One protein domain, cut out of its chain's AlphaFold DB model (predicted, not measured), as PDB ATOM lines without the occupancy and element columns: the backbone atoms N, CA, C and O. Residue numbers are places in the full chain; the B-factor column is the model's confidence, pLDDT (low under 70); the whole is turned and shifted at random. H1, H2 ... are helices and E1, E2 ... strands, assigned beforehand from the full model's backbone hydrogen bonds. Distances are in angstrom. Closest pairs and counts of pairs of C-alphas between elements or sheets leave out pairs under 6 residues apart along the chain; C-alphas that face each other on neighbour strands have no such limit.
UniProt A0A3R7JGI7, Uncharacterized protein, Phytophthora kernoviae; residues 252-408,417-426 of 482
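AT A GLANCE: This is residues 252 to 408 and 417 to 426 of the 482 residues of an uncharacterized protein of Phytophthora kernoviae (UniProt A0A3R7JGI7). A compact, rounded cluster of crossed helices has H4 and H5 at its core, with H2 and H3 packed on one end of H4 and H6 and H7 on different sides of H5. A small hairpin of two short strands, E1 and E2, packs on H4, while H1 lies at the rim and touches no helix. The printed part has 167 residues, with seven named helices followed along the chain by two named strands, which make an antiparallel sheet in the order E1 - E2; the class is mostly helix. The radius of gyration of the C-alphas is 15.1 A, and the spans are 40 by 39 by 36 A.

IN THESE COORDINATES: H1, residues 252 to 263, begins at C-alpha 252, (-39.867, 47.948, 52.584). H2 holds residues 265 to 275, H3 residues 289 to 297 and H4 residues 299 to 310. H5, residues 323 to 338, is 22.2 A long and begins at C-alpha 323, (-28.722, 47.652, 42.285). H6, residues 346 to 364, is the longest helix at 26.4 A, and H7, residues 374 to 389, measures 22.5 A. E1 is residues 392 to 394 and E2 residues 400 to 402, ending at C-alpha 402, (-38.180, 32.259, 32.100).

HOW THE PARTS SIT: H5 is the hub, touching H3, H4, H6 and H7. H5 and H7 are about perpendicular at 79 degrees, with the closest C-alphas, those of Tyr 332 and Leu 383, 4.8 A apart. With residues 324 to 329 alone H5 touches H6 at a steep tilt of 54 degrees, opposite ways; the closest C-alphas are those of Ala 325 and Ser 357, 5.1 A. H5 touches H4 with residues 324 to 331 alone, at a steep tilt of 52 degrees, closest at the C-alphas of Ile 305 and Cys 327, 5.1 A. H4 touches H2 with residues 299 to 304 alone, closest at the C-alphas of Cys 271 and Cys 301, 4.7 A. H3 and H4 only just touch, only at the corner, with 3 pairs of C-alphas within 8 A, the closest those of Leu 295 and Cys 301, 5.5 A. The C-alphas of Gly 303 in H4 and Val 392 in E1 are the closest of the two elements, at 5.9 A. In the hairpin of E1 and E2, N 393 and O 401 are within hydrogen-bond range at 2.9 A. H1 and H4 are near each other, while H1 and H6 are apart. In H1 to H7 every O i to N i+4 pair is within hydrogen-bond range.

THE WHOLE: The two farthest C-alphas, those of Ala 367 and Glu 406, are 43.1 A apart. Residues 409 to 416 are not printed, and C-alphas 408 and 417 are 18.7 A apart across the cut. The links from H2 to H3 and from H4 to H5 are long. The mean pLDDT of the printed part is 81.3; residues 403 to 408 and 417 to 426 are among those under 70.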
ATOM      1  N   GLU A 252     -38.863  48.666  53.375       84.31
ATOM      2  CA  GLU A 252     -39.867  47.948  52.584       84.31
ATOM      3  C   GLU A 252     -39.292  47.512  51.231       84.31
ATOM      4  O   GLU A 252     -39.506  46.368  50.815       84.31
ATOM      5  N   VAL A 253     -38.467  48.344  50.587       83.56
ATOM      6  CA  VAL A 253     -37.704  47.966  49.387       83.56
ATOM      7  C   VAL A 253     -36.751  46.818  49.718       83.56
ATOM      8  O   VAL A 253     -36.782  45.781  49.053       83.56
ATOM      9  N   VAL A 254     -35.974  46.928  50.803       85.00
ATOM     10  CA  VAL A 254     -35.045  45.868  51.243       85.00
ATOM     11  C   VAL A 254     -35.786  44.559  51.542       85.00
ATOM     12  O   VAL A 254     -35.331  43.473  51.176       85.00
ATOM     13  N   LYS A 255     -36.952  44.630  52.190       86.50
ATOM     14  CA  LYS A 255     -37.805  43.463  52.459       86.50
ATOM     15  C   LYS A 255     -38.351  42.839  51.173       86.50
ATOM     16  O   LYS A 255     -38.406  41.610  51.068       86.50
ATOM     17  N   THR A 256     -38.712  43.656  50.190       84.62
ATOM     18  CA  THR A 256     -39.170  43.183  48.879       84.62
ATOM     19  C   THR A 256     -38.043  42.462  48.141       84.62
ATOM     20  O   THR A 256     -38.249  41.346  47.671       84.62
ATOM     21  N   VAL A 257     -36.817  42.999  48.148       86.94
ATOM     22  CA  VAL A 257     -35.639  42.326  47.562       86.94
ATOM     23  C   VAL A 257     -35.374  40.980  48.228       86.94
ATOM     24  O   VAL A 257     -35.202  39.974  47.541       86.94
ATOM     25  N   LYS A 258     -35.431  40.916  49.564       88.31
ATOM     26  CA  LYS A 258     -35.308  39.646  50.301       88.31
ATOM     27  C   LYS A 258     -36.394  38.646  49.913       88.31
ATOM     28  O   LYS A 258     -36.119  37.448  49.835       88.31
ATOM     29  N   THR A 259     -37.610  39.119  49.656       88.25
ATOM     30  CA  THR A 259     -38.733  38.279  49.216       88.25
ATOM     31  C   THR A 259     -38.477  37.716  47.818       88.25
ATOM     32  O   THR A 259     -38.591  36.505  47.636       88.25
ATOM     33  N   VAL A 260     -38.032  38.550  46.871       87.69
ATOM     34  CA  VAL A 260     -37.627  38.126  45.518       87.69
ATOM     35  C   VAL A 260     -36.499  37.092  45.591       87.69
ATOM     36  O   VAL A 260     -36.610  36.014  45.006       87.69
ATOM     37  N   ALA A 261     -35.435  37.372  46.349       89.94
ATOM     38  CA  ALA A 261     -34.293  36.469  46.491       89.94
ATOM     39  C   ALA A 261     -34.686  35.127  47.131       89.94
ATOM     40  O   ALA A 261     -34.223  34.067  46.712       89.94
ATOM     41  N   THR A 262     -35.585  35.151  48.118       92.50
ATOM     42  CA  THR A 262     -36.075  33.935  48.783       92.50
ATOM     43  C   THR A 262     -36.953  33.102  47.852       92.50
ATOM     44  O   THR A 262     -36.762  31.889  47.765       92.50
ATOM     45  N   ALA A 263     -37.882  33.738  47.131       90.50
ATOM     46  CA  ALA A 263     -38.774  33.064  46.189       90.50
ATOM     47  C   ALA A 263     -38.008  32.406  45.028       90.50
ATOM     48  O   ALA A 263     -38.416  31.356  44.539       90.50
ATOM     49  N   ASN A 264     -36.869  32.983  44.633       93.88
ATOM     50  CA  ASN A 264     -36.081  32.547  43.479       93.88
ATOM     51  C   ASN A 264     -34.710  31.975  43.865       93.88
ATOM     52  O   ASN A 264     -33.791  31.966  43.050       93.88
ATOM     53  N   ARG A 265     -34.550  31.471  45.096       94.88
ATOM     54  CA  ARG A 265     -33.245  31.046  45.636       94.88
ATOM     55  C   ARG A 265     -32.484  30.070  44.731       94.88
ATOM     56  O   ARG A 265     -31.270  30.171  44.606       94.88
ATOM     57  N   ALA A 266     -33.185  29.130  44.096       95.12
ATOM     58  CA  ALA A 266     -32.564  28.183  43.169       95.12
ATOM     59  C   ALA A 266     -31.972  28.880  41.929       95.12
ATOM     60  O   ALA A 266     -30.873  28.531  41.509       95.12
ATOM     61  N   MET A 267     -32.669  29.887  41.394       95.00
ATOM     62  CA  MET A 267     -32.206  30.698  40.266       95.00
ATOM     63  C   MET A 267     -30.989  31.542  40.660       95.00
ATOM     64  O   MET A 267     -30.011  31.561  39.925       95.00
ATOM     65  N   PHE A 268     -30.998  32.162  41.848       95.44
ATOM     66  CA  PHE A 268     -29.842  32.909  42.367       95.44
ATOM     67  C   PHE A 268     -28.609  32.016  42.537       95.44
ATOM     68  O   PHE A 268     -27.543  32.358  42.040       95.44
ATOM     69  N   ASN A 269     -28.766  30.837  43.150       95.88
ATOM     70  CA  ASN A 269     -27.663  29.887  43.308       95.88
ATOM     71  C   ASN A 269     -27.107  29.410  41.956       95.88
ATOM     72  O   ASN A 269     -25.908  29.191  41.825       95.88
ATOM     73  N   LYS A 270     -27.980  29.203  40.961       96.44
ATOM     74  CA  LYS A 270     -27.571  28.783  39.618       96.44
ATOM     75  C   LYS A 270     -26.843  29.903  38.882       96.44
ATOM     76  O   LYS A 270     -25.792  29.642  38.314       96.44
ATOM     77  N   CYS A 271     -27.343  31.134  38.971       96.44
ATOM     78  CA  CYS A 271     -26.659  32.301  38.430       96.44
ATOM     79  C   CYS A 271     -25.254  32.468  39.033       96.44
ATOM     80  O   CYS A 271     -24.281  32.638  38.301       96.44
ATOM     81  N   GLU A 272     -25.123  32.351  40.356       96.06
ATOM     82  CA  GLU A 272     -23.824  32.422  41.034       96.06
ATOM     83  C   GLU A 272     -22.890  31.283  40.599       96.06
ATOM     84  O   GLU A 272     -21.703  31.502  40.383       96.06
ATOM     85  N   ALA A 273     -23.422  30.071  40.413       96.31
ATOM     86  CA  ALA A 273     -22.642  28.934  39.934       96.31
ATOM     87  C   ALA A 273     -22.165  29.097  38.479       96.31
ATOM     88  O   ALA A 273     -21.068  28.643  38.157       96.31
ATOM     89  N   ASP A 274     -22.969  29.725  37.619       96.12
ATOM     90  CA  ASP A 274     -22.634  29.942  36.208       96.12
ATOM     91  C   ASP A 274     -21.627  31.073  36.015       96.12
ATOM     92  O   ASP A 274     -20.728  30.958  35.189       96.12
ATOM     93  N   SER A 275     -21.790  32.156  36.777       95.25
ATOM     94  CA  SER A 275     -21.028  33.400  36.606       95.25
ATOM     95  C   SER A 275     -19.884  33.593  37.592       95.25
ATOM     96  O   SER A 275     -19.097  34.530  37.466       95.25
ATOM     97  N   GLY A 276     -19.834  32.777  38.647       92.50
ATOM     98  CA  GLY A 276     -18.967  33.030  39.794       92.50
ATOM     99  C   GLY A 276     -19.284  34.345  40.517       92.50
ATOM    100  O   GLY A 276     -18.449  34.817  41.290       92.50
ATOM    101  N   TYR A 277     -20.450  34.952  40.262       93.12
ATOM    102  CA  TYR A 277     -20.810  36.275  40.751       93.12
ATOM    103  C   TYR A 277     -22.098  36.271  41.557       93.12
ATOM    104  O   TYR A 277     -23.156  35.810  41.127       93.12
ATOM    105  N   GLN A 278     -22.008  36.866  42.741       89.25
ATOM    106  CA  GLN A 278     -23.118  36.972  43.666       89.25
ATOM    107  C   GLN A 278     -23.761  38.357  43.554       89.25
ATOM    108  O   GLN A 278     -23.311  39.323  44.171       89.25
ATOM    109  N   LEU A 279     -24.843  38.448  42.773       84.56
ATOM    110  CA  LEU A 279     -25.593  39.697  42.600       84.56
ATOM    111  C   LEU A 279     -26.280  40.139  43.901       84.56
ATOM    112  O   LEU A 279     -26.351  41.332  44.178       84.56
ATOM    113  N   TYR A 280     -26.777  39.194  44.709       85.06
ATOM    114  CA  TYR A 280     -27.406  39.488  45.997       85.06
ATOM    115  C   TYR A 280     -27.231  38.346  47.021       85.06
ATOM    116  O   TYR A 280     -27.463  37.185  46.671       85.06
ATOM    117  N   PRO A 281     -26.928  38.645  48.301       86.69
ATOM    118  CA  PRO A 281     -26.408  39.927  48.792       86.69
ATOM    119  C   PRO A 281     -25.081  40.280  48.112       86.69
ATOM    120  O   PRO A 281     -24.283  39.392  47.819       86.69
ATOM    121  N   TYR A 282     -24.873  41.564  47.827       84.50
ATOM    122  CA  TYR A 282     -23.689  42.014  47.099       84.50
ATOM    123  C   TYR A 282     -22.428  41.863  47.960       84.50
ATOM    124  O   TYR A 282     -22.428  42.173  49.151       84.50
ATOM    125  N   THR A 283     -21.342  41.383  47.357       79.06
ATOM    126  CA  THR A 283     -20.087  41.061  48.060       79.06
ATOM    127  C   THR A 283     -19.050  42.185  48.015       79.06
ATOM    128  O   THR A 283     -17.970  42.038  48.589       79.06
ATOM    129  N   GLY A 284     -19.356  43.308  47.357       76.00
ATOM    130  CA  GLY A 284     -18.436  44.443  47.216       76.00
ATOM    131  C   GLY A 284     -17.471  44.339  46.032       76.00
ATOM    132  O   GLY A 284     -16.603  45.197  45.886       76.00
ATOM    133  N   VAL A 285     -17.590  43.302  45.199       79.69
ATOM    134  CA  VAL A 285     -16.726  43.085  44.031       79.69
ATOM    135  C   VAL A 285     -17.498  43.427  42.768       79.69
ATOM    136  O   VAL A 285     -18.526  42.816  42.515       79.69
ATOM    137  N   LEU A 286     -16.994  44.363  41.962       82.12
ATOM    138  CA  LEU A 286     -17.567  44.660  40.649       82.12
ATOM    139  C   LEU A 286     -17.227  43.551  39.642       82.12
ATOM    140  O   LEU A 286     -16.117  43.011  39.689       82.12
ATOM    141  N   PRO A 287     -18.142  43.218  38.716       88.50
ATOM    142  CA  PRO A 287     -17.899  42.179  37.729       88.50
ATOM    143  C   PRO A 287     -16.874  42.659  36.687       88.50
ATOM    144  O   PRO A 287     -16.946  43.781  36.185       88.50
ATOM    145  N   ASP A 288     -15.893  41.813  36.368       80.50
ATOM    146  CA  ASP A 288     -14.947  42.050  35.274       80.50
ATOM    147  C   ASP A 288     -15.481  41.512  33.936       80.50
ATOM    148  O   ASP A 288     -16.566  40.938  33.873       80.50
ATOM    149  N   ALA A 289     -14.716  41.673  32.852       79.75
ATOM    150  CA  ALA A 289     -15.144  41.246  31.519       79.75
ATOM    151  C   ALA A 289     -15.540  39.763  31.463       79.75
ATOM    152  O   ALA A 289     -16.506  39.413  30.791       79.75
ATOM    153  N   LYS A 290     -14.825  38.894  32.189       88.88
ATOM    154  CA  LYS A 290     -15.128  37.464  32.217       88.88
ATOM    155  C   LYS A 290     -16.458  37.225  32.928       88.88
ATOM    156  O   LYS A 290     -17.328  36.565  32.371       88.88
ATOM    157  N   ILE A 291     -16.618  37.795  34.119       95.31
ATOM    158  CA  ILE A 291     -17.848  37.664  34.902       95.31
ATOM    159  C   ILE A 291     -19.045  38.219  34.124       95.31
ATOM    160  O   ILE A 291     -20.101  37.599  34.108       95.31
ATOM    161  N   ILE A 292     -18.900  39.367  33.458       95.00
ATOM    162  CA  ILE A 292     -19.988  39.972  32.678       95.00
ATOM    163  C   ILE A 292     -20.398  39.062  31.519       95.00
ATOM    164  O   ILE A 292     -21.593  38.882  31.303       95.00
ATOM    165  N   THR A 293     -19.448  38.448  30.806       91.56
ATOM    166  CA  THR A 293     -19.777  37.438  29.789       91.56
ATOM    167  C   THR A 293     -20.554  36.271  30.401       91.56
ATOM    168  O   THR A 293     -21.621  35.932  29.901       91.56
ATOM    169  N   GLU A 294     -20.081  35.706  31.514       95.94
ATOM    170  CA  GLU A 294     -20.740  34.555  32.147       95.94
ATOM    171  C   GLU A 294     -22.128  34.914  32.734       95.94
ATOM    172  O   GLU A 294     -23.050  34.098  32.690       95.94
ATOM    173  N   LEU A 295     -22.325  36.149  33.216       96.62
ATOM    174  CA  LEU A 295     -23.634  36.685  33.615       96.62
ATOM    175  C   LEU A 295     -24.592  36.799  32.423       96.62
ATOM    176  O   LEU A 295     -25.768  36.466  32.551       96.62
ATOM    177  N   VAL A 296     -24.106  37.290  31.280       94.38
ATOM    178  CA  VAL A 296     -24.917  37.481  30.067       94.38
ATOM    179  C   VAL A 296     -25.291  36.149  29.418       94.38
ATOM    180  O   VAL A 296     -26.409  36.010  28.920       94.38
ATOM    181  N   ASP A 297     -24.400  35.161  29.473       93.75
ATOM    182  CA  ASP A 297     -24.627  33.826  28.914       93.75
ATOM    183  C   ASP A 297     -25.567  32.962  29.781       93.75
ATOM    184  O   ASP A 297     -26.167  32.002  29.287       93.75
ATOM    185  N   SER A 298     -25.735  33.291  31.069       95.56
ATOM    186  CA  SER A 298     -26.628  32.569  31.983       95.56
ATOM    187  C   SER A 298     -28.068  33.083  31.895       95.56
ATOM    188  O   SER A 298     -28.388  34.218  32.266       95.56
ATOM    189  N   ALA A 299     -28.982  32.209  31.461       93.06
ATOM    190  CA  ALA A 299     -30.412  32.513  31.400       93.06
ATOM    191  C   ALA A 299     -30.985  32.855  32.786       93.06
ATOM    192  O   ALA A 299     -31.840  33.733  32.907       93.06
ATOM    193  N   GLU A 300     -30.500  32.194  33.838       94.62
ATOM    194  CA  GLU A 300     -30.876  32.469  35.219       94.62
ATOM    195  C   GLU A 300     -30.406  33.853  35.674       94.62
ATOM    196  O   GLU A 300     -31.193  34.594  36.268       94.62
ATOM    197  N   CYS A 301     -29.167  34.238  35.354       96.56
ATOM    198  CA  CYS A 301     -28.670  35.577  35.662       96.56
ATOM    199  C   CYS A 301     -29.459  36.659  34.929       96.56
ATOM    200  O   CYS A 301     -29.960  37.588  35.564       96.56
ATOM    201  N   MET A 302     -29.650  36.514  33.616       94.81
ATOM    202  CA  MET A 302     -30.429  37.471  32.827       94.81
ATOM    203  C   MET A 302     -31.896  37.524  33.263       94.81
ATOM    204  O   MET A 302     -32.504  38.596  33.241       94.81
ATOM    205  N   GLY A 303     -32.443  36.403  33.738       91.69
ATOM    206  CA  GLY A 303     -33.733  36.323  34.414       91.69
ATOM    207  C   GLY A 303     -33.831  37.242  35.627       91.69
ATOM    208  O   GLY A 303     -34.731  38.080  35.707       91.69
ATOM    209  N   ILE A 304     -32.879  37.113  36.551       93.81
ATOM    210  CA  ILE A 304     -32.805  37.928  37.770       93.81
ATOM    211  C   ILE A 304     -32.598  39.405  37.430       93.81
ATOM    212  O   ILE A 304     -33.344  40.257  37.914       93.81
ATOM    213  N   ILE A 305     -31.614  39.708  36.580       94.81
ATOM    214  CA  ILE A 305     -31.251  41.072  36.173       94.81
ATOM    215  C   ILE A 305     -32.463  41.782  35.554       94.81
ATOM    216  O   ILE A 305     -32.811  42.893  35.954       94.81
ATOM    217  N   THR A 306     -33.154  41.117  34.625       90.88
ATOM    218  CA  THR A 306     -34.355  41.661  33.980       90.88
ATOM    219  C   THR A 306     -35.482  41.869  34.988       90.88
ATOM    220  O   THR A 306     -36.126  42.916  34.981       90.88
ATOM    221  N   ALA A 307     -35.713  40.907  35.886       87.88
ATOM    222  CA  ALA A 307     -36.771  41.002  36.888       87.88
ATOM    223  C   ALA A 307     -36.587  42.205  37.826       87.88
ATOM    224  O   ALA A 307     -37.565  42.881  38.135       87.88
ATOM    225  N   VAL A 308     -35.351  42.516  38.240       87.38
ATOM    226  CA  VAL A 308     -35.065  43.707  39.063       87.38
ATOM    227  C   VAL A 308     -35.488  44.993  38.346       87.38
ATOM    228  O   VAL A 308     -36.093  45.869  38.968       87.38
ATOM    229  N   VAL A 309     -35.214  45.095  37.043       87.31
ATOM    230  CA  VAL A 309     -35.592  46.264  36.235       87.31
ATOM    231  C   VAL A 309     -37.107  46.328  36.017       87.31
ATOM    232  O   VAL A 309     -37.699  47.394  36.179       87.31
ATOM    233  N   LEU A 310     -37.760  45.193  35.737       81.69
ATOM    234  CA  LEU A 310     -39.218  45.115  35.558       81.69
ATOM    235  C   LEU A 310     -40.002  45.474  36.825       81.69
ATOM    236  O   LEU A 310     -41.050  46.107  36.743       81.69
ATOM    237  N   LEU A 311     -39.481  45.114  37.998       79.88
ATOM    238  CA  LEU A 311     -40.080  45.459  39.287       79.88
ATOM    239  C   LEU A 311     -39.925  46.952  39.646       79.88
ATOM    240  O   LEU A 311     -40.434  47.383  40.680       79.88
ATOM    241  N   ASN A 312     -39.245  47.750  38.813       76.62
ATOM    242  CA  ASN A 312     -39.062  49.192  38.979       76.62
ATOM    243  C   ASN A 312     -38.440  49.589  40.329       76.62
ATOM    244  O   ASN A 312     -38.999  50.371  41.100       76.62
ATOM    245  N   MET A 313     -37.265  49.036  40.625       81.25
ATOM    246  CA  MET A 313     -36.520  49.396  41.830       81.25
ATOM    247  C   MET A 313     -36.226  50.916  41.864       81.25
ATOM    248  O   MET A 313     -35.887  51.497  40.832       81.25
ATOM    249  N   PRO A 314     -36.365  51.612  43.003       83.00
ATOM    250  CA  PRO A 314     -35.925  53.004  43.104       83.00
ATOM    251  C   PRO A 314     -34.393  53.120  42.973       83.00
ATOM    252  O   PRO A 314     -33.686  52.139  43.204       83.00
ATOM    253  N   PRO A 315     -33.847  54.296  42.606       85.06
ATOM    254  CA  PRO A 315     -32.404  54.504  42.438       85.06
ATOM    255  C   PRO A 315     -31.680  54.673  43.780       85.06
ATOM    256  O   PRO A 315     -30.986  55.654  44.017       85.06
ATOM    257  N   CYS A 316     -31.896  53.726  44.685       83.69
ATOM    258  CA  CYS A 316     -31.307  53.678  46.011       83.69
ATOM    259  C   CYS A 316     -30.228  52.593  46.097       83.69
ATOM    260  O   CYS A 316     -30.111  51.728  45.222       83.69
ATOM    261  N   ILE A 317     -29.429  52.656  47.157       84.69
ATOM    262  CA  ILE A 317     -28.316  51.741  47.403       84.69
ATOM    263  C   ILE A 317     -28.784  50.554  48.254       84.69
ATOM    264  O   ILE A 317     -29.522  50.727  49.225       84.69
ATOM    265  N   ILE A 318     -28.359  49.343  47.876       83.12
ATOM    266  CA  ILE A 318     -28.532  48.107  48.651       83.12
ATOM    267  C   ILE A 318     -27.174  47.447  48.801       83.12
ATOM    268  O   ILE A 318     -26.529  47.147  47.801       83.12
ATOM    269  N   ASP A 319     -26.757  47.186  50.040       79.00
ATOM    270  CA  ASP A 319     -25.486  46.520  50.344       79.00
ATOM    271  C   ASP A 319     -24.292  47.186  49.628       79.00
ATOM    272  O   ASP A 319     -23.372  46.501  49.201       79.00
ATOM    273  N   THR A 320     -24.298  48.522  49.492       81.31
ATOM    274  CA  THR A 320     -23.328  49.360  48.741       81.31
ATOM    275  C   THR A 320     -23.415  49.329  47.209       81.31
ATOM    276  O   THR A 320     -22.660  50.036  46.547       81.31
ATOM    277  N   LEU A 321     -24.359  48.584  46.630       85.69
ATOM    278  CA  LEU A 321     -24.588  48.538  45.187       85.69
ATOM    279  C   LEU A 321     -25.793  49.410  44.787       85.69
ATOM    280  O   LEU A 321     -26.885  49.216  45.335       85.69
ATOM    281  N   PRO A 322     -25.672  50.306  43.785       89.50
ATOM    282  CA  PRO A 322     -26.828  50.890  43.109       89.50
ATOM    283  C   PRO A 322     -27.492  49.816  42.233       89.50
ATOM    284  O   PRO A 322     -27.317  49.770  41.016       89.50
ATOM    285  N   MET A 323     -28.232  48.906  42.871       89.50
ATOM    286  CA  MET A 323     -28.722  47.652  42.285       89.50
ATOM    287  C   MET A 323     -29.493  47.864  40.975       89.50
ATOM    288  O   MET A 323     -29.271  47.144  40.004       89.50
ATOM    289  N   ARG A 324     -30.347  48.894  40.905       90.31
ATOM    290  CA  ARG A 324     -31.028  49.267  39.658       90.31
ATOM    291  C   ARG A 324     -30.046  49.621  38.544       90.31
ATOM    292  O   ARG A 324     -30.119  49.027  37.473       90.31
ATOM    293  N   ALA A 325     -29.142  50.565  38.798       92.62
ATOM    294  CA  ALA A 325     -28.179  51.023  37.800       92.62
ATOM    295  C   ALA A 325     -27.264  49.877  37.351       92.62
ATOM    296  O   ALA A 325     -27.003  49.734  36.160       92.62
ATOM    297  N   SER A 326     -26.852  49.013  38.282       94.19
ATOM    298  CA  SER A 326     -26.096  47.790  38.004       94.19
ATOM    299  C   SER A 326     -26.857  46.865  37.044       94.19
ATOM    300  O   SER A 326     -26.332  46.490  35.998       94.19
ATOM    301  N   CYS A 327     -28.116  46.528  37.343       95.12
ATOM    302  CA  CYS A 327     -28.919  45.649  36.489       95.12
ATOM    303  C   CYS A 327     -29.221  46.265  35.113       95.12
ATOM    304  O   CYS A 327     -29.128  45.579  34.097       95.12
ATOM    305  N   GLU A 328     -29.539  47.559  35.048       94.75
ATOM    306  CA  GLU A 328     -29.752  48.257  33.776       94.75
ATOM    307  C   GLU A 328     -28.465  48.306  32.934       94.75
ATOM    308  O   GLU A 328     -28.517  48.132  31.717       94.75
ATOM    309  N   THR A 329     -27.303  48.468  33.574       94.81
ATOM    310  CA  THR A 329     -25.990  48.452  32.912       94.81
ATOM    311  C   THR A 329     -25.644  47.061  32.374       94.81
ATOM    312  O   THR A 329     -25.152  46.937  31.254       94.81
ATOM    313  N   LEU A 330     -25.970  45.992  33.107       96.19
ATOM    314  CA  LEU A 330     -25.819  44.617  32.612       96.19
ATOM    315  C   LEU A 330     -26.736  44.325  31.413       96.19
ATOM    316  O   LEU A 330     -26.292  43.694  30.459       96.19
ATOM    317  N   LEU A 331     -27.981  44.821  31.404       94.38
ATOM    318  CA  LEU A 331     -28.879  44.705  30.239       94.38
ATOM    319  C   LEU A 331     -28.390  45.514  29.032       94.38
ATOM    320  O   LEU A 331     -28.526  45.088  27.885       94.38
ATOM    321  N   TYR A 332     -27.812  46.688  29.278       91.56
ATOM    322  CA  TYR A 332     -27.157  47.463  28.234       91.56
ATOM    323  C   TYR A 332     -26.022  46.653  27.589       91.56
ATOM    324  O   TYR A 332     -26.002  46.478  26.367       91.56
ATOM    325  N   PHE A 333     -25.123  46.096  28.408       88.94
ATOM    326  CA  PHE A 333     -24.005  45.301  27.907       88.94
ATOM    327  C   PHE A 333     -24.436  43.963  27.308       88.94
ATOM    328  O   PHE A 333     -23.802  43.529  26.352       88.94
ATOM    329  N   SER A 334     -25.525  43.339  27.768       92.75
ATOM    330  CA  SER A 334     -26.020  42.093  27.168       92.75
ATOM    331  C   SER A 334     -26.411  42.282  25.701       92.75
ATOM    332  O   SER A 334     -26.095  41.442  24.860       92.75
ATOM    333  N   THR A 335     -27.010  43.427  25.361       83.50
ATOM    334  CA  THR A 335     -27.320  43.785  23.967       83.50
ATOM    335  C   THR A 335     -26.046  44.005  23.156       83.50
ATOM    336  O   THR A 335     -25.948  43.568  22.012       83.50
ATOM    337  N   ILE A 336     -25.054  44.674  23.743       78.19
ATOM    338  CA  ILE A 336     -23.779  44.979  23.083       78.19
ATOM    339  C   ILE A 336     -22.972  43.705  22.813       78.19
ATOM    340  O   ILE A 336     -22.509  43.495  21.692       78.19
ATOM    341  N   ILE A 337     -22.876  42.819  23.802       82.50
ATOM    342  CA  ILE A 337     -22.226  41.510  23.688       82.50
ATOM    343  C   ILE A 337     -22.974  40.634  22.677       82.50
ATOM    344  O   ILE A 337     -22.347  40.049  21.795       82.50
ATOM    345  N   GLY A 338     -24.311  40.620  22.716       73.94
ATOM    346  CA  GLY A 338     -25.142  39.908  21.739       73.94
ATOM    347  C   GLY A 338     -24.933  40.367  20.289       73.94
ATOM    348  O   GLY A 338     -25.105  39.579  19.361       73.94
ATOM    349  N   ASN A 339     -24.487  41.610  20.086       73.62
ATOM    350  CA  ASN A 339     -24.127  42.165  18.777       73.62
ATOM    351  C   ASN A 339     -22.655  41.913  18.379       73.62
ATOM    352  O   ASN A 339     -22.197  42.442  17.363       73.62
ATOM    353  N   GLY A 340     -21.920  41.094  19.139       63.72
ATOM    354  CA  GLY A 340     -20.556  40.658  18.828       63.72
ATOM    355  C   GLY A 340     -19.441  41.502  19.451       63.72
ATOM    356  O   GLY A 340     -18.286  41.361  19.052       63.72
ATOM    357  N   ALA A 341     -19.758  42.388  20.398       66.25
ATOM    358  CA  ALA A 341     -18.751  43.146  21.136       66.25
ATOM    359  C   ALA A 341     -18.092  42.315  22.247       66.25
ATOM    360  O   ALA A 341     -18.684  41.376  22.780       66.25
ATOM    361  N   SER A 342     -16.884  42.713  22.650       74.06
ATOM    362  CA  SER A 342     -16.257  42.175  23.861       74.06
ATOM    363  C   SER A 342     -16.938  42.739  25.109       74.06
ATOM    364  O   SER A 342     -17.370  43.893  25.116       74.06
ATOM    365  N   ALA A 343     -17.003  41.943  26.176       79.12
ATOM    366  CA  ALA A 343     -17.477  42.421  27.470       79.12
ATOM    367  C   ALA A 343     -16.580  43.554  28.013       79.12
ATOM    368  O   ALA A 343     -15.365  43.546  27.776       79.12
ATOM    369  N   PRO A 344     -17.153  44.533  28.733       79.88
ATOM    370  CA  PRO A 344     -16.406  45.670  29.258       79.88
ATOM    371  C   PRO A 344     -15.476  45.240  30.397       79.88
ATOM    372  O   PRO A 344     -15.724  44.273  31.114       79.88
ATOM    373  N   THR A 345     -14.411  46.002  30.616       78.12
ATOM    374  CA  THR A 345     -13.607  45.890  31.841       78.12
ATOM    375  C   THR A 345     -14.410  46.335  33.067       78.12
ATOM    376  O   THR A 345     -15.353  47.115  32.946       78.12
ATOM    377  N   ALA A 346     -13.982  45.926  34.267       73.38
ATOM    378  CA  ALA A 346     -14.613  46.364  35.516       73.38
ATOM    379  C   ALA A 346     -14.663  47.899  35.653       73.38
ATOM    380  O   ALA A 346     -15.647  48.434  36.143       73.38
ATOM    381  N   ALA A 347     -13.639  48.614  35.170       69.38
ATOM    382  CA  ALA A 347     -13.609  50.078  35.195       69.38
ATOM    383  C   ALA A 347     -14.623  50.712  34.228       69.38
ATOM    384  O   ALA A 347     -15.279  51.682  34.582       69.38
ATOM    385  N   GLN A 348     -14.779  50.151  33.025       76.56
ATOM    386  CA  GLN A 348     -15.790  50.615  32.063       76.56
ATOM    387  C   GLN A 348     -17.210  50.326  32.558       76.56
ATOM    388  O   GLN A 348     -18.112  51.141  32.376       76.56
ATOM    389  N   TYR A 349     -17.402  49.168  33.194       84.19
ATOM    390  CA  TYR A 349     -18.657  48.825  33.846       84.19
ATOM    391  C   TYR A 349     -18.981  49.807  34.978       84.19
ATOM    392  O   TYR A 349     -20.089  50.337  35.018       84.19
ATOM    393  N   ASP A 350     -18.009  50.087  35.852       82.06
ATOM    394  CA  ASP A 350     -18.147  51.034  36.961       82.06
ATOM    395  C   ASP A 350     -18.498  52.444  36.475       82.06
ATOM    396  O   ASP A 350     -19.451  53.048  36.958       82.06
ATOM    397  N   GLU A 351     -17.784  52.945  35.464       80.38
ATOM    398  CA  GLU A 351     -17.999  54.280  34.902       80.38
ATOM    399  C   GLU A 351     -19.429  54.449  34.363       80.38
ATOM    400  O   GLU A 351     -20.105  55.436  34.671       80.38
ATOM    401  N   LEU A 352     -19.923  53.464  33.605       85.44
ATOM    402  CA  LEU A 352     -21.276  53.509  33.054       85.44
ATOM    403  C   LEU A 352     -22.349  53.300  34.131       85.44
ATOM    404  O   LEU A 352     -23.368  53.995  34.119       85.44
ATOM    405  N   MET A 353     -22.115  52.392  35.081       91.62
ATOM    406  CA  MET A 353     -23.007  52.163  36.220       91.62
ATOM    407  C   MET A 353     -23.132  53.423  37.087       91.62
ATOM    408  O   MET A 353     -24.242  53.779  37.487       91.62
ATOM    409  N   ALA A 354     -22.023  54.116  37.352       87.19
ATOM    410  CA  ALA A 354     -21.996  55.352  38.127       87.19
ATOM    411  C   ALA A 354     -22.771  56.473  37.422       87.19
ATOM    412  O   ALA A 354     -23.678  57.056  38.018       87.19
ATOM    413  N   TRP A 355     -22.506  56.710  36.131       92.62
ATOM    414  CA  TRP A 355     -23.286  57.663  35.330       92.62
ATOM    415  C   TRP A 355     -24.774  57.331  35.336       92.62
ATOM    416  O   TRP A 355     -25.617  58.223  35.474       92.62
ATOM    417  N   ARG A 356     -25.112  56.043  35.221       93.81
ATOM    418  CA  ARG A 356     -26.504  55.614  35.205       93.81
ATOM    419  C   ARG A 356     -27.185  55.879  36.546       93.81
ATOM    420  O   ARG A 356     -28.290  56.419  36.563       93.81
ATOM    421  N   SER A 357     -26.501  55.561  37.644       91.69
ATOM    422  CA  SER A 357     -26.951  55.837  39.009       91.69
ATOM    423  C   SER A 357     -27.209  57.329  39.223       91.69
ATOM    424  O   SER A 357     -28.294  57.710  39.661       91.69
ATOM    425  N   ASP A 358     -26.257  58.184  38.846       88.12
ATOM    426  CA  ASP A 358     -26.393  59.639  38.951       88.12
ATOM    427  C   ASP A 358     -27.558  60.166  38.100       88.12
ATOM    428  O   ASP A 358     -28.335  61.016  38.545       88.12
ATOM    429  N   SER A 359     -27.724  59.645  36.878       89.00
ATOM    430  CA  SER A 359     -28.833  60.023  36.001       89.00
ATOM    431  C   SER A 359     -30.187  59.645  36.598       89.00
ATOM    432  O   SER A 359     -31.139  60.418  36.462       89.00
ATOM    433  N   ASP A 360     -30.304  58.476  37.227       89.06
ATOM    434  CA  ASP A 360     -31.558  58.040  37.836       89.06
ATOM    435  C   ASP A 360     -31.881  58.811  39.117       89.06
ATOM    436  O   ASP A 360     -33.035  59.196  39.317       89.06
ATOM    437  N   LEU A 361     -30.876  59.099  39.950       85.75
ATOM    438  CA  LEU A 361     -31.018  59.944  41.140       85.75
ATOM    439  C   LEU A 361     -31.482  61.357  40.768       85.75
ATOM    440  O   LEU A 361     -32.474  61.849  41.314       85.75
ATOM    441  N   ALA A 362     -30.816  61.991  39.798       82.56
ATOM    442  CA  ALA A 362     -31.184  63.318  39.315       82.56
ATOM    443  C   ALA A 362     -32.608  63.339  38.748       82.56
ATOM    444  O   ALA A 362     -33.406  64.212  39.100       82.56
ATOM    445  N   LYS A 363     -32.963  62.333  37.941       86.00
ATOM    446  CA  LYS A 363     -34.309  62.192  37.384       86.00
ATOM    447  C   LYS A 363     -35.370  62.012  38.473       86.00
ATOM    448  O   LYS A 363     -36.393  62.691  38.430       86.00
ATOM    449  N   ALA A 364     -35.132  61.142  39.455       84.19
ATOM    450  CA  ALA A 364     -36.068  60.889  40.552       84.19
ATOM    451  C   ALA A 364     -36.281  62.122  41.448       84.19
ATOM    452  O   ALA A 364     -37.381  62.330  41.955       84.19
ATOM    453  N   ALA A 365     -35.257  62.963  41.602       84.31
ATOM    454  CA  ALA A 365     -35.329  64.209  42.362       84.31
ATOM    455  C   ALA A 365     -35.902  65.402  41.570       84.31
ATOM    456  O   ALA A 365     -36.020  66.497  42.119       84.31
ATOM    457  N   GLY A 366     -36.228  65.232  40.281       86.75
ATOM    458  CA  GLY A 366     -36.634  66.338  39.406       86.75
ATOM    459  C   GLY A 366     -35.511  67.346  39.120       86.75
ATOM    460  O   GLY A 366     -35.783  68.490  38.754       86.75
ATOM    461  N   ALA A 367     -34.253  66.942  39.307       87.69
ATOM    462  CA  ALA A 367     -33.074  67.741  39.012       87.69
ATOM    463  C   ALA A 367     -32.655  67.592  37.533       87.69
ATOM    464  O   ALA A 367     -33.042  66.626  36.870       87.69
ATOM    465  N   PRO A 368     -31.846  68.523  36.984       88.06
ATOM    466  CA  PRO A 368     -31.274  68.355  35.654       88.06
ATOM    467  C   PRO A 368     -30.455  67.063  35.562       88.06
ATOM    468  O   PRO A 368     -29.520  66.867  36.335       88.06
ATOM    469  N   PHE A 369     -30.786  66.208  34.602       88.00
ATOM    470  CA  PHE A 369     -30.099  64.948  34.328       88.00
ATOM    471  C   PHE A 369     -29.656  64.904  32.863       88.00
ATOM    472  O   PHE A 369     -30.166  65.663  32.036       88.00
ATOM    473  N   ASP A 370     -28.749  63.986  32.534       84.00
ATOM    474  CA  ASP A 370     -28.088  63.879  31.226       84.00
ATOM    475  C   ASP A 370     -28.997  63.381  30.074       84.00
ATOM    476  O   ASP A 370     -28.554  62.734  29.135       84.00
ATOM    477  N   GLY A 371     -30.301  63.669  30.115       78.75
ATOM    478  CA  GLY A 371     -31.317  63.095  29.225       78.75
ATOM    479  C   GLY A 371     -31.199  63.451  27.741       78.75
ATOM    480  O   GLY A 371     -31.835  62.804  26.912       78.75
ATOM    481  N   ASN A 372     -30.407  64.470  27.404       77.56
ATOM    482  CA  ASN A 372     -30.201  64.933  26.029       77.56
ATOM    483  C   ASN A 372     -28.867  64.458  25.429       77.56
ATOM    484  O   ASN A 372     -28.533  64.882  24.323       77.56
ATOM    485  N   SER A 373     -28.082  63.644  26.145       72.19
ATOM    486  CA  SER A 373     -26.795  63.160  25.645       72.19
ATOM    487  C   SER A 373     -26.933  61.948  24.728       72.19
ATOM    488  O   SER A 373     -27.884  61.161  24.812       72.19
ATOM    489  N   ASP A 374     -25.919  61.758  23.883       69.81
ATOM    490  CA  ASP A 374     -25.784  60.554  23.062       69.81
ATOM    491  C   ASP A 374     -25.625  59.300  23.933       69.81
ATOM    492  O   ASP A 374     -26.175  58.247  23.595       69.81
ATOM    493  N   THR A 375     -24.960  59.421  25.092       76.00
ATOM    494  CA  THR A 375     -24.856  58.356  26.101       76.00
ATOM    495  C   THR A 375     -26.241  57.938  26.583       76.00
ATOM    496  O   THR A 375     -26.575  56.755  26.528       76.00
ATOM    497  N   TYR A 376     -27.098  58.891  26.971       79.38
ATOM    498  CA  TYR A 376     -28.454  58.596  27.436       79.38
ATOM    499  C   TYR A 376     -29.325  57.960  26.353       79.38
ATOM    500  O   TYR A 376     -30.020  56.969  26.608       79.38
ATOM    501  N   SER A 377     -29.263  58.498  25.135       71.56
ATOM    502  CA  SER A 377     -29.984  57.968  23.976       71.56
ATOM    503  C   SER A 377     -29.565  56.527  23.655       71.56
ATOM    504  O   SER A 377     -30.412  55.632  23.551       71.56
ATOM    505  N   THR A 378     -28.256  56.273  23.578       73.44
ATOM    506  CA  THR A 378     -27.682  54.953  23.271       73.44
ATOM    507  C   THR A 378     -27.978  53.945  24.375       73.44
ATOM    508  O   THR A 378     -28.429  52.833  24.088       73.44
ATOM    509  N   PHE A 379     -27.798  54.345  25.637       83.38
ATOM    510  CA  PHE A 379     -28.094  53.503  26.789       83.38
ATOM    511  C   PHE A 379     -29.557  53.067  26.792       83.38
ATOM    512  O   PHE A 379     -29.862  51.876  26.831       83.38
ATOM    513  N   THR A 380     -30.469  54.032  26.651       79.12
ATOM    514  CA  THR A 380     -31.914  53.777  26.637       79.12
ATOM    515  C   THR A 380     -32.318  52.869  25.478       79.12
ATOM    516  O   THR A 380     -33.167  51.992  25.648       79.12
ATOM    517  N   LYS A 381     -31.722  53.053  24.295       77.12
ATOM    518  CA  LYS A 381     -31.987  52.217  23.118       77.12
ATOM    519  C   LYS A 381     -31.615  50.753  23.369       77.12
ATOM    520  O   LYS A 381     -32.442  49.878  23.119       77.12
ATOM    521  N   ASN A 382     -30.409  50.493  23.871       79.06
ATOM    522  CA  ASN A 382     -29.936  49.130  24.129       79.06
ATOM    523  C   ASN A 382     -30.672  48.484  25.309       79.06
ATOM    524  O   ASN A 382     -31.101  47.342  25.197       79.06
ATOM    525  N   LEU A 383     -30.927  49.228  26.391       84.38
ATOM    526  CA  LEU A 383     -31.739  48.737  27.507       84.38
ATOM    527  C   LEU A 383     -33.143  48.318  27.038       84.38
ATOM    528  O   LEU A 383     -33.621  47.241  27.388       84.38
ATOM    529  N   ARG A 384     -33.800  49.132  26.200       76.06
ATOM    530  CA  ARG A 384     -35.105  48.777  25.616       76.06
ATOM    531  C   ARG A 384     -35.023  47.534  24.739       76.06
ATOM    532  O   ARG A 384     -35.911  46.692  24.822       76.06
ATOM    533  N   ALA A 385     -33.983  47.411  23.916       73.69
ATOM    534  CA  ALA A 385     -33.781  46.229  23.087       73.69
ATOM    535  C   ALA A 385     -33.635  44.958  23.942       73.69
ATOM    536  O   ALA A 385     -34.312  43.970  23.662       73.69
ATOM    537  N   ALA A 386     -32.847  45.013  25.023       83.00
ATOM    538  CA  ALA A 386     -32.699  43.910  25.971       83.00
ATOM    539  C   ALA A 386     -34.039  43.503  26.598       83.00
ATOM    540  O   ALA A 386     -34.379  42.323  26.623       83.00
ATOM    541  N   LEU A 387     -34.827  44.477  27.067       80.62
ATOM    542  CA  LEU A 387     -36.124  44.218  27.695       80.62
ATOM    543  C   LEU A 387     -37.137  43.615  26.712       80.62
ATOM    544  O   LEU A 387     -37.829  42.666  27.070       80.62
ATOM    545  N   ILE A 388     -37.198  44.110  25.471       75.56
ATOM    546  CA  ILE A 388     -38.093  43.578  24.426       75.56
ATOM    547  C   ILE A 388     -37.708  42.146  24.040       75.56
ATOM    548  O   ILE A 388     -38.581  41.310  23.820       75.56
ATOM    549  N   ALA A 389     -36.408  41.863  23.948       77.25
ATOM    550  CA  ALA A 389     -35.913  40.526  23.640       77.25
ATOM    551  C   ALA A 389     -36.060  39.553  24.824       77.25
ATOM    552  O   ALA A 389     -36.032  38.335  24.628       77.25
ATOM    553  N   SER A 390     -36.203  40.073  26.048       79.62
ATOM    554  CA  SER A 390     -36.292  39.256  27.252       79.62
ATOM    555  C   SER A 390     -37.588  38.445  27.297       79.62
ATOM    556  O   SER A 390     -38.678  38.922  26.981       79.62
ATOM    557  N   LYS A 391     -37.470  37.194  27.741       81.69
ATOM    558  CA  LYS A 391     -38.600  36.286  27.971       81.69
ATOM    559  C   LYS A 391     -38.867  36.119  29.462       81.69
ATOM    560  O   LYS A 391     -39.061  35.010  29.940       81.69
ATOM    561  N   VAL A 392     -38.797  37.205  30.224       81.56
ATOM    562  CA  VAL A 392     -38.879  37.156  31.688       81.56
ATOM    563  C   VAL A 392     -40.251  37.628  32.144       81.56
ATOM    564  O   VAL A 392     -40.711  38.696  31.756       81.56
ATOM    565  N   THR A 393     -40.904  36.832  32.986       78.50
ATOM    566  CA  THR A 393     -42.174  37.183  33.631       78.50
ATOM    567  C   THR A 393     -42.000  37.187  35.143       78.50
ATOM    568  O   THR A 393     -41.435  36.247  35.700       78.50
ATOM    569  N   VAL A 394     -42.514  38.219  35.817       77.50
ATOM    570  CA  VAL A 394     -42.540  38.288  37.284       77.50
ATOM    571  C   VAL A 394     -43.975  38.139  37.777       77.50
ATOM    572  O   VAL A 394     -44.852  38.934  37.446       77.50
ATOM    573  N   MET A 395     -44.215  37.092  38.560       76.19
ATOM    574  CA  MET A 395     -45.515  36.775  39.150       76.19
ATOM    575  C   MET A 395     -45.816  37.672  40.361       76.19
ATOM    576  O   MET A 395     -44.904  38.197  40.997       76.19
ATOM    577  N   ASN A 396     -47.087  37.762  40.770       73.94
ATOM    578  CA  ASN A 396     -47.515  38.560  41.937       73.94
ATOM    579  C   ASN A 396     -46.844  38.153  43.260       73.94
ATOM    580  O   ASN A 396     -46.727  38.962  44.173       73.94
ATOM    581  N   ASN A 397     -46.400  36.903  43.377       76.75
ATOM    582  CA  ASN A 397     -45.638  36.403  44.523       76.75
ATOM    583  C   ASN A 397     -44.113  36.581  44.354       76.75
ATOM    584  O   ASN A 397     -43.348  35.899  45.033       76.75
ATOM    585  N   TYR A 398     -43.679  37.436  43.423       81.31
ATOM    586  CA  TYR A 398     -42.284  37.703  43.062       81.31
ATOM    587  C   TYR A 398     -41.512  36.516  42.466       81.31
ATOM    588  O   TYR A 398     -40.288  36.571  42.361       81.31
ATOM    589  N   THR A 399     -42.190  35.440  42.054       82.62
ATOM    590  CA  THR A 399     -41.533  34.337  41.331       82.62
ATOM    591  C   THR A 399     -41.182  34.773  39.910       82.62
ATOM    592  O   THR A 399     -42.027  35.330  39.209       82.62
ATOM    593  N   ILE A 400     -39.946  34.508  39.493       86.94
ATOM    594  CA  ILE A 400     -39.414  34.807  38.164       86.94
ATOM    595  C   ILE A 400     -39.581  33.562  37.294       86.94
ATOM    596  O   ILE A 400     -39.120  32.477  37.645       86.94
ATOM    597  N   ILE A 401     -40.238  33.728  36.151       82.38
ATOM    598  CA  ILE A 401     -40.436  32.682  35.149       82.38
ATOM    599  C   ILE A 401     -39.664  33.076  33.892       82.38
ATOM    600  O   ILE A 401     -39.812  34.191  33.391       82.38
ATOM    601  N   LEU A 402     -38.859  32.143  33.387       84.69
ATOM    602  CA  LEU A 402     -38.180  32.259  32.100       84.69
ATOM    603  C   LEU A 402     -39.042  31.562  31.043       84.69
ATOM    604  O   LEU A 402     -39.405  30.399  31.215       84.69
ATOM    605  N   GLY A 403     -39.407  32.278  29.985       67.38
ATOM    606  CA  GLY A 403     -40.169  31.748  28.862       67.38
ATOM    607  C   GLY A 403     -39.318  30.848  27.968       67.38
ATOM    608  O   GLY A 403     -38.126  31.082  27.767       67.38
ATOM    609  N   ASP A 404     -39.948  29.827  27.401       53.25
ATOM    610  CA  ASP A 404     -39.375  28.908  26.425       53.25
ATOM    611  C   ASP A 404     -39.336  29.507  25.002       53.25
ATOM    612  O   ASP A 404     -39.849  30.596  24.707       53.25
ATOM    613  N   SER A 405     -38.638  28.827  24.085       42.28
ATOM    614  CA  SER A 405     -38.349  29.300  22.723       42.28
ATOM    615  C   SER A 405     -39.592  29.630  21.876       42.28
ATOM    616  O   SER A 405     -39.443  30.367  20.906       42.28
ATOM    617  N   GLU A 406     -40.794  29.205  22.278       37.91
ATOM    618  CA  GLU A 406     -42.057  29.386  21.538       37.91
ATOM    619  C   GLU A 406     -43.107  30.280  22.238       37.91
ATOM    620  O   GLU A 406     -44.185  30.505  21.689       37.91
ATOM    621  N   GLY A 407     -42.808  30.846  23.413       37.44
ATOM    622  CA  GLY A 407     -43.716  31.764  24.112       37.44
ATOM    623  C   GLY A 407     -43.807  33.139  23.439       37.44
ATOM    624  O   GLY A 407     -42.792  33.813  23.246       37.44
ATOM    625  N   THR A 408     -45.026  33.555  23.087       32.84
ATOM    626  CA  THR A 408     -45.358  34.881  22.545       32.84
ATOM    627  C   THR A 408     -44.865  36.011  23.449       32.84
ATOM    628  O   THR A 408     -44.974  35.935  24.672       32.84
ATOM    629  N   HIS A 417     -49.052  45.261  38.206       44.41
ATOM    630  CA  HIS A 417     -47.822  44.489  38.400       44.41
ATOM    631  C   HIS A 417     -47.203  44.807  39.773       44.41
ATOM    632  O   HIS A 417     -47.277  45.958  40.218       44.41
ATOM    633  N   PRO A 418     -46.578  43.830  40.459       45.47
ATOM    634  CA  PRO A 418     -45.803  44.111  41.661       45.47
ATOM    635  C   PRO A 418     -44.672  45.090  41.318       45.47
ATOM    636  O   PRO A 418     -43.891  44.858  40.401       45.47
ATOM    637  N   SER A 419     -44.603  46.195  42.052       49.41
ATOM    638  CA  SER A 419     -43.621  47.268  41.875       49.41
ATOM    639  C   SER A 419     -42.950  47.547  43.218       49.41
ATOM    640  O   SER A 419     -43.589  47.426  44.266       49.41
ATOM    641  N   PHE A 420     -41.672  47.928  43.205       48.44
ATOM    642  CA  PHE A 420     -40.958  48.387  44.401       48.44
ATOM    643  C   PHE A 420     -41.464  49.751  44.916       48.44
ATOM    644  O   PHE A 420     -41.113  50.143  46.025       48.44
ATOM    645  N   VAL A 421     -42.295  50.469  44.148       42.06
ATOM    646  CA  VAL A 421     -42.918  51.750  44.532       42.06
ATOM    647  C   VAL A 421     -44.430  51.752  44.274       42.06
ATOM    648  O   VAL A 421     -44.901  51.162  43.302       42.06
ATOM    649  N   SER A 422     -45.200  52.438  45.133       34.25
ATOM    650  CA  SER A 422     -46.674  52.500  45.079       34.25
ATOM    651  C   SER A 422     -47.237  53.403  43.974       34.25
ATOM    652  O   SER A 422     -48.447  53.431  43.757       34.25
ATOM    653  N   THR A 423     -46.389  54.178  43.300       35.53
ATOM    654  CA  THR A 423     -46.752  55.034  42.169       35.53
ATOM    655  C   THR A 423     -46.132  54.468  40.892       35.53
ATOM    656  O   THR A 423     -44.927  54.251  40.817       35.53
ATOM    657  N   ASN A 424     -46.959  54.235  39.869       36.59
ATOM    658  CA  ASN A 424     -46.566  53.746  38.538       36.59
ATOM    659  C   ASN A 424     -45.751  54.782  37.724       36.59
ATOM    660  O   ASN A 424     -46.004  54.984  36.540       36.59
ATOM    661  N   SER A 425     -44.776  55.473  38.318       35.31
ATOM    662  CA  SER A 425     -44.010  56.530  37.638       35.31
ATOM    663  C   SER A 425     -42.930  56.012  36.677       35.31
ATOM    664  O   SER A 425     -42.297  56.805  35.985       35.31
ATOM    665  N   SER A 426     -42.721  54.694  36.565       37.78
ATOM    666  CA  SER A 426     -41.869  54.120  35.512       37.78
ATOM    667  C   SER A 426     -42.603  53.816  34.213       37.78
ATOM    668  O   SER A 426     -41.945  53.614  33.192       37.78
TER     669      SER A 426